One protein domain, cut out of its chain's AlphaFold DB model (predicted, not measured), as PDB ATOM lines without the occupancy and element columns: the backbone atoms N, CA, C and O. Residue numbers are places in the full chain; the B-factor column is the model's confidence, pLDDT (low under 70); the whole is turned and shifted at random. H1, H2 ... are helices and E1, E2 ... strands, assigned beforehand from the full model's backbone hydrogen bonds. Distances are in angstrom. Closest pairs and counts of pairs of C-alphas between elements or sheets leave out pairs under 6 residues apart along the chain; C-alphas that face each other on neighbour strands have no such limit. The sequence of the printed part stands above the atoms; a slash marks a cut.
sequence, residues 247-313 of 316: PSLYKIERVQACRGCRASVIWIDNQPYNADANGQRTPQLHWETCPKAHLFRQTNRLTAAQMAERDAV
ATOM      1  N   PRO A 247     -29.007  81.001  64.806       38.25
ATOM      2  CA  PRO A 247     -27.672  80.598  64.360       38.25
ATOM      3  C   PRO A 247     -26.863  81.790  63.820       38.25
ATOM      4  O   PRO A 247     -27.161  82.394  62.789       38.25
ATOM      5  N   SER A 248     -25.784  82.088  64.538       43.00
ATOM      6  CA  SER A 248     -24.747  83.081  64.264       43.00
ATOM      7  C   SER A 248     -23.758  82.631  63.172       43.00
ATOM      8  O   SER A 248     -22.597  82.342  63.471       43.00
ATOM      9  N   LEU A 249     -24.186  82.545  61.911       43.97
ATOM     10  CA  LEU A 249     -23.263  82.263  60.790       43.97
ATOM     11  C   LEU A 249     -22.980  83.462  59.882       43.97
ATOM     12  O   LEU A 249     -22.025  83.434  59.113       43.97
ATOM     13  N   TYR A 250     -23.733  84.544  60.031       47.41
ATOM     14  CA  TYR A 250     -23.423  85.813  59.390       47.41
ATOM     15  C   TYR A 250     -22.691  86.712  60.380       47.41
ATOM     16  O   TYR A 250     -23.163  86.923  61.501       47.41
ATOM     17  N   LYS A 251     -21.527  87.239  59.988       55.84
ATOM     18  CA  LYS A 251     -20.809  88.214  60.809       55.84
ATOM     19  C   LYS A 251     -21.659  89.480  60.862       55.84
ATOM     20  O   LYS A 251     -21.770  90.187  59.868       55.84
ATOM     21  N   ILE A 252     -22.273  89.743  62.013       65.69
ATOM     22  CA  ILE A 252     -22.935  91.022  62.264       65.69
ATOM     23  C   ILE A 252     -21.841  92.087  62.224       65.69
ATOM     24  O   ILE A 252     -20.938  92.088  63.062       65.69
ATOM     25  N   GLU A 253     -21.891  92.952  61.216       60.66
ATOM     26  CA  GLU A 253     -20.882  93.990  61.020       60.66
ATOM     27  C   GLU A 253     -21.136  95.164  61.965       60.66
ATOM     28  O   GLU A 253     -20.198  95.669  62.579       60.66
ATOM     29  N   ARG A 254     -22.407  95.570  62.111       75.25
ATOM     30  CA  ARG A 254     -22.862  96.598  63.062       75.25
ATOM     31  C   ARG A 254     -24.388  96.636  63.179       75.25
ATOM     32  O   ARG A 254     -25.095  96.238  62.254       75.25
ATOM     33  N   VAL A 255     -24.886  97.174  64.294       78.62
ATOM     34  CA  VAL A 255     -26.302  97.529  64.493       78.62
ATOM     35  C   VAL A 255     -26.406  99.047  64.622       78.62
ATOM     36  O   VAL A 255     -25.644  99.644  65.378       78.62
ATOM     37  N   GLN A 256     -27.307  99.680  63.872       83.25
ATOM     38  CA  GLN A 256     -27.462 101.139  63.822       83.25
ATOM     39  C   GLN A 256     -28.935 101.547  63.777       83.25
ATOM     40  O   GLN A 256     -29.776 100.816  63.257       83.25
ATOM     41  N   ALA A 257     -29.258 102.732  64.291       82.62
ATOM     42  CA  ALA A 257     -30.591 103.304  64.141       82.62
ATOM     43  C   ALA A 257     -30.745 103.943  62.753       82.62
ATOM     44  O   ALA A 257     -29.847 104.631  62.265       82.62
ATOM     45  N   CYS A 258     -31.899 103.744  62.118       81.38
ATOM     46  CA  CYS A 258     -32.253 104.484  60.910       81.38
ATOM     47  C   CYS A 258     -32.702 105.909  61.276       81.38
ATOM     48  O   CYS A 258     -33.512 106.094  62.179       81.38
ATOM     49  N   ARG A 259     -32.256 106.937  60.545       80.38
ATOM     50  CA  ARG A 259     -32.782 108.312  60.690       80.38
ATOM     51  C   ARG A 259     -34.092 108.542  59.933       80.38
ATOM     52  O   ARG A 259     -34.785 109.529  60.165       80.38
ATOM     53  N   GLY A 260     -34.424 107.649  59.003       74.94
ATOM     54  CA  GLY A 260     -35.644 107.700  58.195       74.94
ATOM     55  C   GLY A 260     -36.868 107.047  58.844       74.94
ATOM     56  O   GLY A 260     -37.981 107.267  58.370       74.94
ATOM     57  N   CYS A 261     -36.690 106.243  59.899       81.81
ATOM     58  CA  CYS A 261     -37.778 105.621  60.659       81.81
ATOM     59  C   CYS A 261     -37.285 105.097  62.017       81.81
ATOM     60  O   CYS A 261     -36.123 105.238  62.354       81.81
ATOM     61  N   ARG A 262     -38.158 104.459  62.803       80.62
ATOM     62  CA  ARG A 262     -37.818 103.950  64.145       80.62
ATOM     63  C   ARG A 262     -37.170 102.558  64.159       80.62
ATOM     64  O   ARG A 262     -37.037 101.972  65.228       80.62
ATOM     65  N   ALA A 263     -36.821 102.003  63.001       82.62
ATOM     66  CA  ALA A 263     -36.231 100.671  62.931       82.62
ATOM     67  C   ALA A 263     -34.760 100.688  63.369       82.62
ATOM     68  O   ALA A 263     -33.997 101.588  63.003       82.62
ATOM     69  N   SER A 264     -34.366  99.648  64.102       84.44
ATOM     70  CA  SER A 264     -32.958  99.282  64.253       84.44
ATOM     71  C   SER A 264     -32.553  98.417  63.068       84.44
ATOM     72  O   SER A 264     -33.334  97.584  62.608       84.44
ATOM     73  N   VAL A 265     -31.351  98.643  62.555       84.75
ATOM     74  CA  VAL A 265     -30.854  98.037  61.322       84.75
ATOM     75  C   VAL A 265     -29.599  97.246  61.620       84.75
ATOM     76  O   VAL A 265     -28.663  97.763  62.228       84.75
ATOM     77  N   ILE A 266     -29.588  95.992  61.189       84.06
ATOM     78  CA  ILE A 266     -28.465  95.072  61.341       84.06
ATOM     79  C   ILE A 266     -27.787  94.934  59.987       84.06
ATOM     80  O   ILE A 266     -28.435  94.602  58.996       84.06
ATOM     81  N   TRP A 267     -26.482  95.173  59.960       76.50
ATOM     82  CA  TRP A 267     -25.662  95.015  58.769       76.50
ATOM     83  C   TRP A 267     -25.032  93.635  58.736       76.50
ATOM     84  O   TRP A 267     -24.344  93.225  59.677       76.50
ATOM     85  N   ILE A 268     -25.285  92.932  57.641       74.19
ATOM     86  CA  ILE A 268     -24.722  91.622  57.343       74.19
ATOM     87  C   ILE A 268     -24.254  91.669  55.895       74.19
ATOM     88  O   ILE A 268     -25.082  91.884  55.015       74.19
ATOM     89  N   ASP A 269     -22.959  91.463  55.644       69.56
ATOM     90  CA  ASP A 269     -22.406  91.433  54.284       69.56
ATOM     91  C   ASP A 269     -22.820  92.666  53.444       69.56
ATOM     92  O   ASP A 269     -23.297  92.516  52.317       69.56
ATOM     93  N   ASN A 270     -22.693  93.884  53.994       66.50
ATOM     94  CA  ASN A 270     -23.194  95.146  53.408       66.50
ATOM     95  C   ASN A 270     -24.712  95.268  53.197       66.50
ATOM     96  O   ASN A 270     -25.169  96.268  52.643       66.50
ATOM     97  N   GLN A 271     -25.524  94.302  53.609       72.75
ATOM     98  CA  GLN A 271     -26.972  94.371  53.444       72.75
ATOM     99  C   GLN A 271     -27.630  94.853  54.747       72.75
ATOM    100  O   GLN A 271     -27.406  94.248  55.803       72.75
ATOM    101  N   PRO A 272     -28.432  95.937  54.713       82.38
ATOM    102  CA  PRO A 272     -29.135  96.425  55.889       82.38
ATOM    103  C   PRO A 272     -30.447  95.656  56.064       82.38
ATOM    104  O   PRO A 272     -31.345  95.754  55.228       82.38
ATOM    105  N   TYR A 273     -30.595  94.936  57.171       85.19
ATOM    106  CA  TYR A 273     -31.817  94.221  57.555       85.19
ATOM    107  C   TYR A 273     -32.525  94.925  58.707       85.19
ATOM    108  O   TYR A 273     -31.871  95.542  59.545       85.19
ATOM    109  N   ASN A 274     -33.851  94.811  58.796       85.44
ATOM    110  CA  ASN A 274     -34.556  95.257  60.000       85.44
ATOM    111  C   ASN A 274     -34.222  94.345  61.190       85.44
ATOM    112  O   ASN A 274     -34.020  93.143  61.023       85.44
ATOM    113  N   ALA A 275     -34.219  94.913  62.391       83.19
ATOM    114  CA  ALA A 275     -34.256  94.164  63.638       83.19
ATOM    115  C   ALA A 275     -35.688  94.114  64.193       83.19
ATOM    116  O   ALA A 275     -36.437  95.088  64.075       83.19
ATOM    117  N   ASP A 276     -36.058  93.000  64.816       79.88
ATOM    118  CA  ASP A 276     -37.290  92.877  65.588       79.88
ATOM    119  C   ASP A 276     -37.167  93.519  66.986       79.88
ATOM    120  O   ASP A 276     -36.138  94.094  67.354       79.88
ATOM    121  N   ALA A 277     -38.232  93.424  67.787       73.12
ATOM    122  CA  ALA A 277     -38.275  93.979  69.143       73.12
ATOM    123  C   ALA A 277     -37.245  93.356  70.108       73.12
ATOM    124  O   ALA A 277     -36.934  93.959  71.133       73.12
ATOM    125  N   ASN A 278     -36.708  92.180  69.776       70.25
ATOM    126  CA  ASN A 278     -35.685  91.477  70.545       70.25
ATOM    127  C   ASN A 278     -34.269  91.737  70.000       70.25
ATOM    128  O   ASN A 278     -33.304  91.149  70.489       70.25
ATOM    129  N   GLY A 279     -34.126  92.605  68.991       68.62
ATOM    130  CA  GLY A 279     -32.848  92.914  68.358       68.62
ATOM    131  C   GLY A 279     -32.353  91.830  67.396       68.62
ATOM    132  O   GLY A 279     -31.175  91.837  67.042       68.62
ATOM    133  N   GLN A 280     -33.216  90.901  66.970       76.31
ATOM    134  CA  GLN A 280     -32.874  89.861  66.001       76.31
ATOM    135  C   GLN A 280     -33.189  90.296  64.569       76.31
ATOM    136  O   GLN A 280     -34.161  90.999  64.307       76.31
ATOM    137  N   ARG A 281     -32.352  89.864  63.621       77.88
ATOM    138  CA  ARG A 281     -32.491  90.173  62.192       77.88
ATOM    139  C   ARG A 281     -33.784  89.571  61.641       77.88
ATOM    140  O   ARG A 281     -33.994  88.366  61.745       77.88
ATOM    141  N   THR A 282     -34.591  90.381  60.965       79.12
ATOM    142  CA  THR A 282     -35.714  89.885  60.167       79.12
ATOM    143  C   THR A 282     -35.264  89.521  58.740       79.12
ATOM    144  O   THR A 282     -34.225  89.994  58.265       79.12
ATOM    145  N   PRO A 283     -36.023  88.681  58.011       71.81
ATOM    146  CA  PRO A 283     -35.676  88.314  56.636       71.81
ATOM    147  C   PRO A 283     -35.707  89.487  55.642       71.81
ATOM    148  O   PRO A 283     -35.026  89.434  54.622       71.81
ATOM    149  N   GLN A 284     -36.477  90.538  55.939       76.00
ATOM    150  CA  GLN A 284     -36.704  91.680  55.049       76.00
ATOM    151  C   GLN A 284     -35.555  92.689  55.103       76.00
ATOM    152  O   GLN A 284     -35.066  93.047  56.184       76.00
ATOM    153  N   LEU A 285     -35.166  93.205  53.937       81.19
ATOM    154  CA  LEU A 285     -34.182  94.276  53.857       81.19
ATOM    155  C   LEU A 285     -34.808  95.579  54.352       81.19
ATOM    156  O   LEU A 285     -35.952  95.916  54.054       81.19
ATOM    157  N   HIS A 286     -34.033  96.355  55.100       84.81
ATOM    158  CA  HIS A 286     -34.498  97.595  55.703       84.81
ATOM    159  C   HIS A 286     -35.049  98.575  54.659       84.81
ATOM    160  O   HIS A 286     -36.082  99.213  54.865       84.81
ATOM    161  N   TRP A 287     -34.388  98.678  53.505       81.50
ATOM    162  CA  TRP A 287     -34.806  99.574  52.431       81.50
ATOM    163  C   TRP A 287     -36.104  99.137  51.734       81.50
ATOM    164  O   TRP A 287     -36.663  99.924  50.979       81.50
ATOM    165  N   GLU A 288     -36.629  97.936  51.981       78.56
ATOM    166  CA  GLU A 288     -37.931  97.515  51.451       78.56
ATOM    167  C   GLU A 288     -39.096  98.124  52.234       78.56
ATOM    168  O   GLU A 288     -40.157  98.378  51.666       78.56
ATOM    169  N   THR A 289     -38.874  98.404  53.519       80.38
ATOM    170  CA  THR A 289     -39.888  98.908  54.457       80.38
ATOM    171  C   THR A 289     -39.622 100.342  54.911       80.38
ATOM    172  O   THR A 289     -40.457 100.951  55.579       80.38
ATOM    173  N   CYS A 290     -38.450 100.892  54.594       83.06
ATOM    174  CA  CYS A 290     -38.069 102.237  54.997       83.06
ATOM    175  C   CYS A 290     -38.957 103.291  54.300       83.06
ATOM    176  O   CYS A 290     -39.087 103.271  53.078       83.06
ATOM    177  N   PRO A 291     -39.502 104.296  55.006       79.19
ATOM    178  CA  PRO A 291     -40.185 105.433  54.376       79.19
ATOM    179  C   PRO A 291     -39.281 106.205  53.398       79.19
ATOM    180  O   PRO A 291     -39.748 106.794  52.423       79.19
ATOM    181  N   LYS A 292     -37.961 106.153  53.622       77.06
ATOM    182  CA  LYS A 292     -36.928 106.680  52.722       77.06
ATOM    183  C   LYS A 292     -36.408 105.647  51.704       77.06
ATOM    184  O   LYS A 292     -35.399 105.898  51.057       77.06
ATOM    185  N   ALA A 293     -37.099 104.518  51.508       71.44
ATOM    186  CA  ALA A 293     -36.757 103.450  50.552       71.44
ATOM    187  C   ALA A 293     -36.425 103.960  49.143       71.44
ATOM    188  O   ALA A 293     -35.559 103.416  48.460       71.44
ATOM    189  N   HIS A 294     -37.103 105.022  48.704       68.88
ATOM    190  CA  HIS A 294     -36.892 105.630  47.393       68.88
ATOM    191  C   HIS A 294     -35.454 106.143  47.185       68.88
ATOM    192  O   HIS A 294     -34.961 106.069  46.063       68.88
ATOM    193  N   LEU A 295     -34.759 106.576  48.247       68.19
ATOM    194  CA  LEU A 295     -33.348 106.989  48.196       68.19
ATOM    195  C   LEU A 295     -32.387 105.805  47.993       68.19
ATOM    196  O   LEU A 295     -31.263 105.993  47.541       68.19
ATOM    197  N   PHE A 296     -32.827 104.585  48.313       66.62
ATOM    198  CA  PHE A 296     -32.038 103.357  48.177       66.62
ATOM    199  C   PHE A 296     -32.305 102.617  46.862       66.62
ATOM    200  O   PHE A 296     -31.440 101.901  46.375       66.62
ATOM    201  N   ARG A 297     -33.491 102.805  46.269       58.16
ATOM    202  CA  ARG A 297     -33.893 102.181  44.994       58.16
ATOM    203  C   ARG A 297     -33.419 102.945  43.754       58.16
ATOM    204  O   ARG A 297     -33.425 102.393  42.661       58.16
ATOM    205  N   GLN A 298     -33.046 104.215  43.897       56.03
ATOM    206  CA  GLN A 298     -32.551 105.047  42.802       56.03
ATOM    207  C   GLN A 298     -31.023 104.954  42.739       56.03
ATOM    208  O   GLN A 298     -30.333 105.818  43.258       56.03
ATOM    209  N   THR A 299     -30.463 103.902  42.146       53.44
ATOM    210  CA  THR A 299     -28.999 103.719  42.119       53.44
ATOM    211  C   THR A 299     -28.289 104.498  41.012       53.44
ATOM    212  O   THR A 299     -27.102 104.759  41.155       53.44
ATOM    213  N   ASN A 300     -28.984 104.949  39.959       50.25
ATOM    214  CA  ASN A 300     -28.290 105.411  38.741       50.25
ATOM    215  C   ASN A 300     -28.429 106.917  38.433       50.25
ATOM    216  O   ASN A 300     -27.939 107.367  37.401       50.25
ATOM    217  N   ARG A 301     -29.119 107.718  39.265       54.47
ATOM    218  CA  ARG A 301     -29.318 109.172  39.027       54.47
ATOM    219  C   ARG A 301     -29.505 110.005  40.303       54.47
ATOM    220  O   ARG A 301     -30.296 110.946  40.309       54.47
ATOM    221  N   LEU A 302     -28.825 109.671  41.399       60.31
ATOM    222  CA  LEU A 302     -28.857 110.552  42.570       60.31
ATOM    223  C   LEU A 302     -27.985 111.776  42.305       60.31
ATOM    224  O   LEU A 302     -26.813 111.665  41.956       60.31
ATOM    225  N   THR A 303     -28.550 112.959  42.501       73.38
ATOM    226  CA  THR A 303     -27.752 114.181  42.625       73.38
ATOM    227  C   THR A 303     -26.845 114.083  43.855       73.38
ATOM    228  O   THR A 303     -27.155 113.364  44.807       73.38
ATOM    229  N   ALA A 304     -25.753 114.853  43.891       70.44
ATOM    230  CA  ALA A 304     -24.844 114.882  45.043       70.44
ATOM    231  C   ALA A 304     -25.572 115.164  46.376       70.44
ATOM    232  O   ALA A 304     -25.219 114.600  47.410       70.44
ATOM    233  N   ALA A 305     -26.635 115.977  46.345       71.31
ATOM    234  CA  ALA A 305     -27.480 116.243  47.506       71.31
ATOM    235  C   ALA A 305     -28.275 115.005  47.958       71.31
ATOM    236  O   ALA A 305     -28.360 114.732  49.150       71.31
ATOM    237  N   GLN A 306     -28.816 114.226  47.018       67.44
ATOM    238  CA  GLN A 306     -29.552 113.000  47.337       67.44
ATOM    239  C   GLN A 306     -28.624 111.860  47.771       67.44
ATOM    240  O   GLN A 306     -29.012 111.061  48.615       67.44
ATOM    241  N   MET A 307     -27.397 111.794  47.240       65.25
ATOM    242  CA  MET A 307     -26.366 110.874  47.736       65.25
ATOM    243  C   MET A 307     -26.004 111.207  49.185       65.25
ATOM    244  O   MET A 307     -26.045 110.326  50.036       65.25
ATOM    245  N   ALA A 308     -25.751 112.485  49.482       70.69
ATOM    246  CA  ALA A 308     -25.495 112.939  50.845       70.69
ATOM    247  C   ALA A 308     -26.688 112.671  51.780       70.69
ATOM    248  O   ALA A 308     -26.494 112.259  52.921       70.69
ATOM    249  N   GLU A 309     -27.926 112.852  51.306       73.69
ATOM    250  CA  GLU A 309     -29.123 112.535  52.091       73.69
ATOM    251  C   GLU A 309     -29.278 111.028  52.339       73.69
ATOM    252  O   GLU A 309     -29.621 110.634  53.453       73.69
ATOM    253  N   ARG A 310     -29.014 110.189  51.330       72.69
ATOM    254  CA  ARG A 310     -29.030 108.723  51.446       72.69
ATOM    255  C   ARG A 310     -27.982 108.243  52.445       72.69
ATOM    256  O   ARG A 310     -28.295 107.429  53.310       72.69
ATOM    257  N   ASP A 311     -26.761 108.754  52.340       69.88
ATOM    258  CA  ASP A 311     -25.648 108.354  53.202       69.88
ATOM    259  C   ASP A 311     -25.872 108.830  54.648       69.88
ATOM    260  O   ASP A 311     -25.491 108.141  55.587       69.88
ATOM    261  N   ALA A 312     -26.614 109.926  54.843       71.81
ATOM    262  CA  ALA A 312     -27.051 110.393  56.157       71.81
ATOM    263  C   ALA A 312     -28.193 109.565  56.788       71.81
ATOM    264  O   ALA A 312     -28.604 109.868  57.909       71.81
ATOM    265  N   VAL A 313     -28.760 108.562  56.100       74.94
ATOM    266  CA  VAL A 313     -29.858 107.743  56.655       74.94
ATOM    267  C   VAL A 313     -29.373 106.821  57.777       74.94
ATOM    268  O   VAL A 313     -30.152 106.520  58.685       74.94
TER     269      VAL A 313
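Overview. This is residues 247 to 313 of the 316 residues of a protein of Herpetosiphon aurantiacus (strain ATCC 23779 / DSM 785 / 114-95) (UniProt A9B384). A strongly twisted sheet of four strands, E1 to E4, makes one end of an elongated model, and the two helices H2 and H3 make a smaller part at the other end. The short helix H1 follows E4 at the sheet, between the two parts, and residues 247 to 251 lead into the sheet at its far end. The printed part has 67 residues, with four named strands followed by three named helices; the sheet's order is E1, E2, E3, E4, all antiparallel, and the class is mixed, helices and strands. The whole is compact, with a radius of gyration of the C-alphas of 12.5 A, and spans 40 by 22 by 16 A.

Arrangement. Strands E1, residues 252 to 257, E2, residues 264 to 268, E3, residues 271 to 275, and E4, residues 281 to 285, form a meander, each strand the antiparallel neighbour of the one before. E1 and E4 are its edge strands. E1 and E2 are a hairpin with directions at 158 degrees; N 253 and O 267 are 2.9 A apart, within hydrogen-bond range. The hairpin E2 and E3 stands at 141 degrees, with N 266 and O 273 at 2.8 A. The hairpin E3 and E4 stands at 126 degrees, with N 282 and O 274 at 2.8 A. H1, residues 286 to 289, is on the sheet at a height of 6.0 A, over none of its strands, but only just: 2 of its 4 C-alphas fall on E3. The closest C-alphas of E3 and H1 are those of Tyr 273 and His 286, 4.7 A apart. H2, residues 294 to 297, is close to but not clearly touching H1; their closest C-alphas, of Trp 287 and Phe 296, are 6.3 A apart. H3, residues 304 to 311, touches H2, with the C-alphas of Leu 295 and Arg 310 closest at 5.7 A. H2 and H3 are not on the sheet. In H3 every O i to N i+4 pair is within hydrogen-bond range; H1 and H2 are too short for such a pair.

Along the chain. E1 begins at C-alpha 252 (-22.935, 91.022, 62.264) and is 14.6 A long. E2 measures 13.2 A, E3 12.5 A and E4 9.4 A. H1 begins at C-alpha 286 (-34.498, 97.595, 55.703) and measures 5.7 A; H2 measures 5.2 A. H3, 10.5 A long, ends at C-alpha 311 (-25.648, 108.354, 53.202).

Size, cuts and confidence. The two C-alphas farthest apart, of Pro 247 and Thr 303, are 40.0 A apart. The printed part has no cut, and no link is long. The mean pLDDT of the printed part is 71.8; 22 residues are under 70, among them 247 to 253 and 294 to 302.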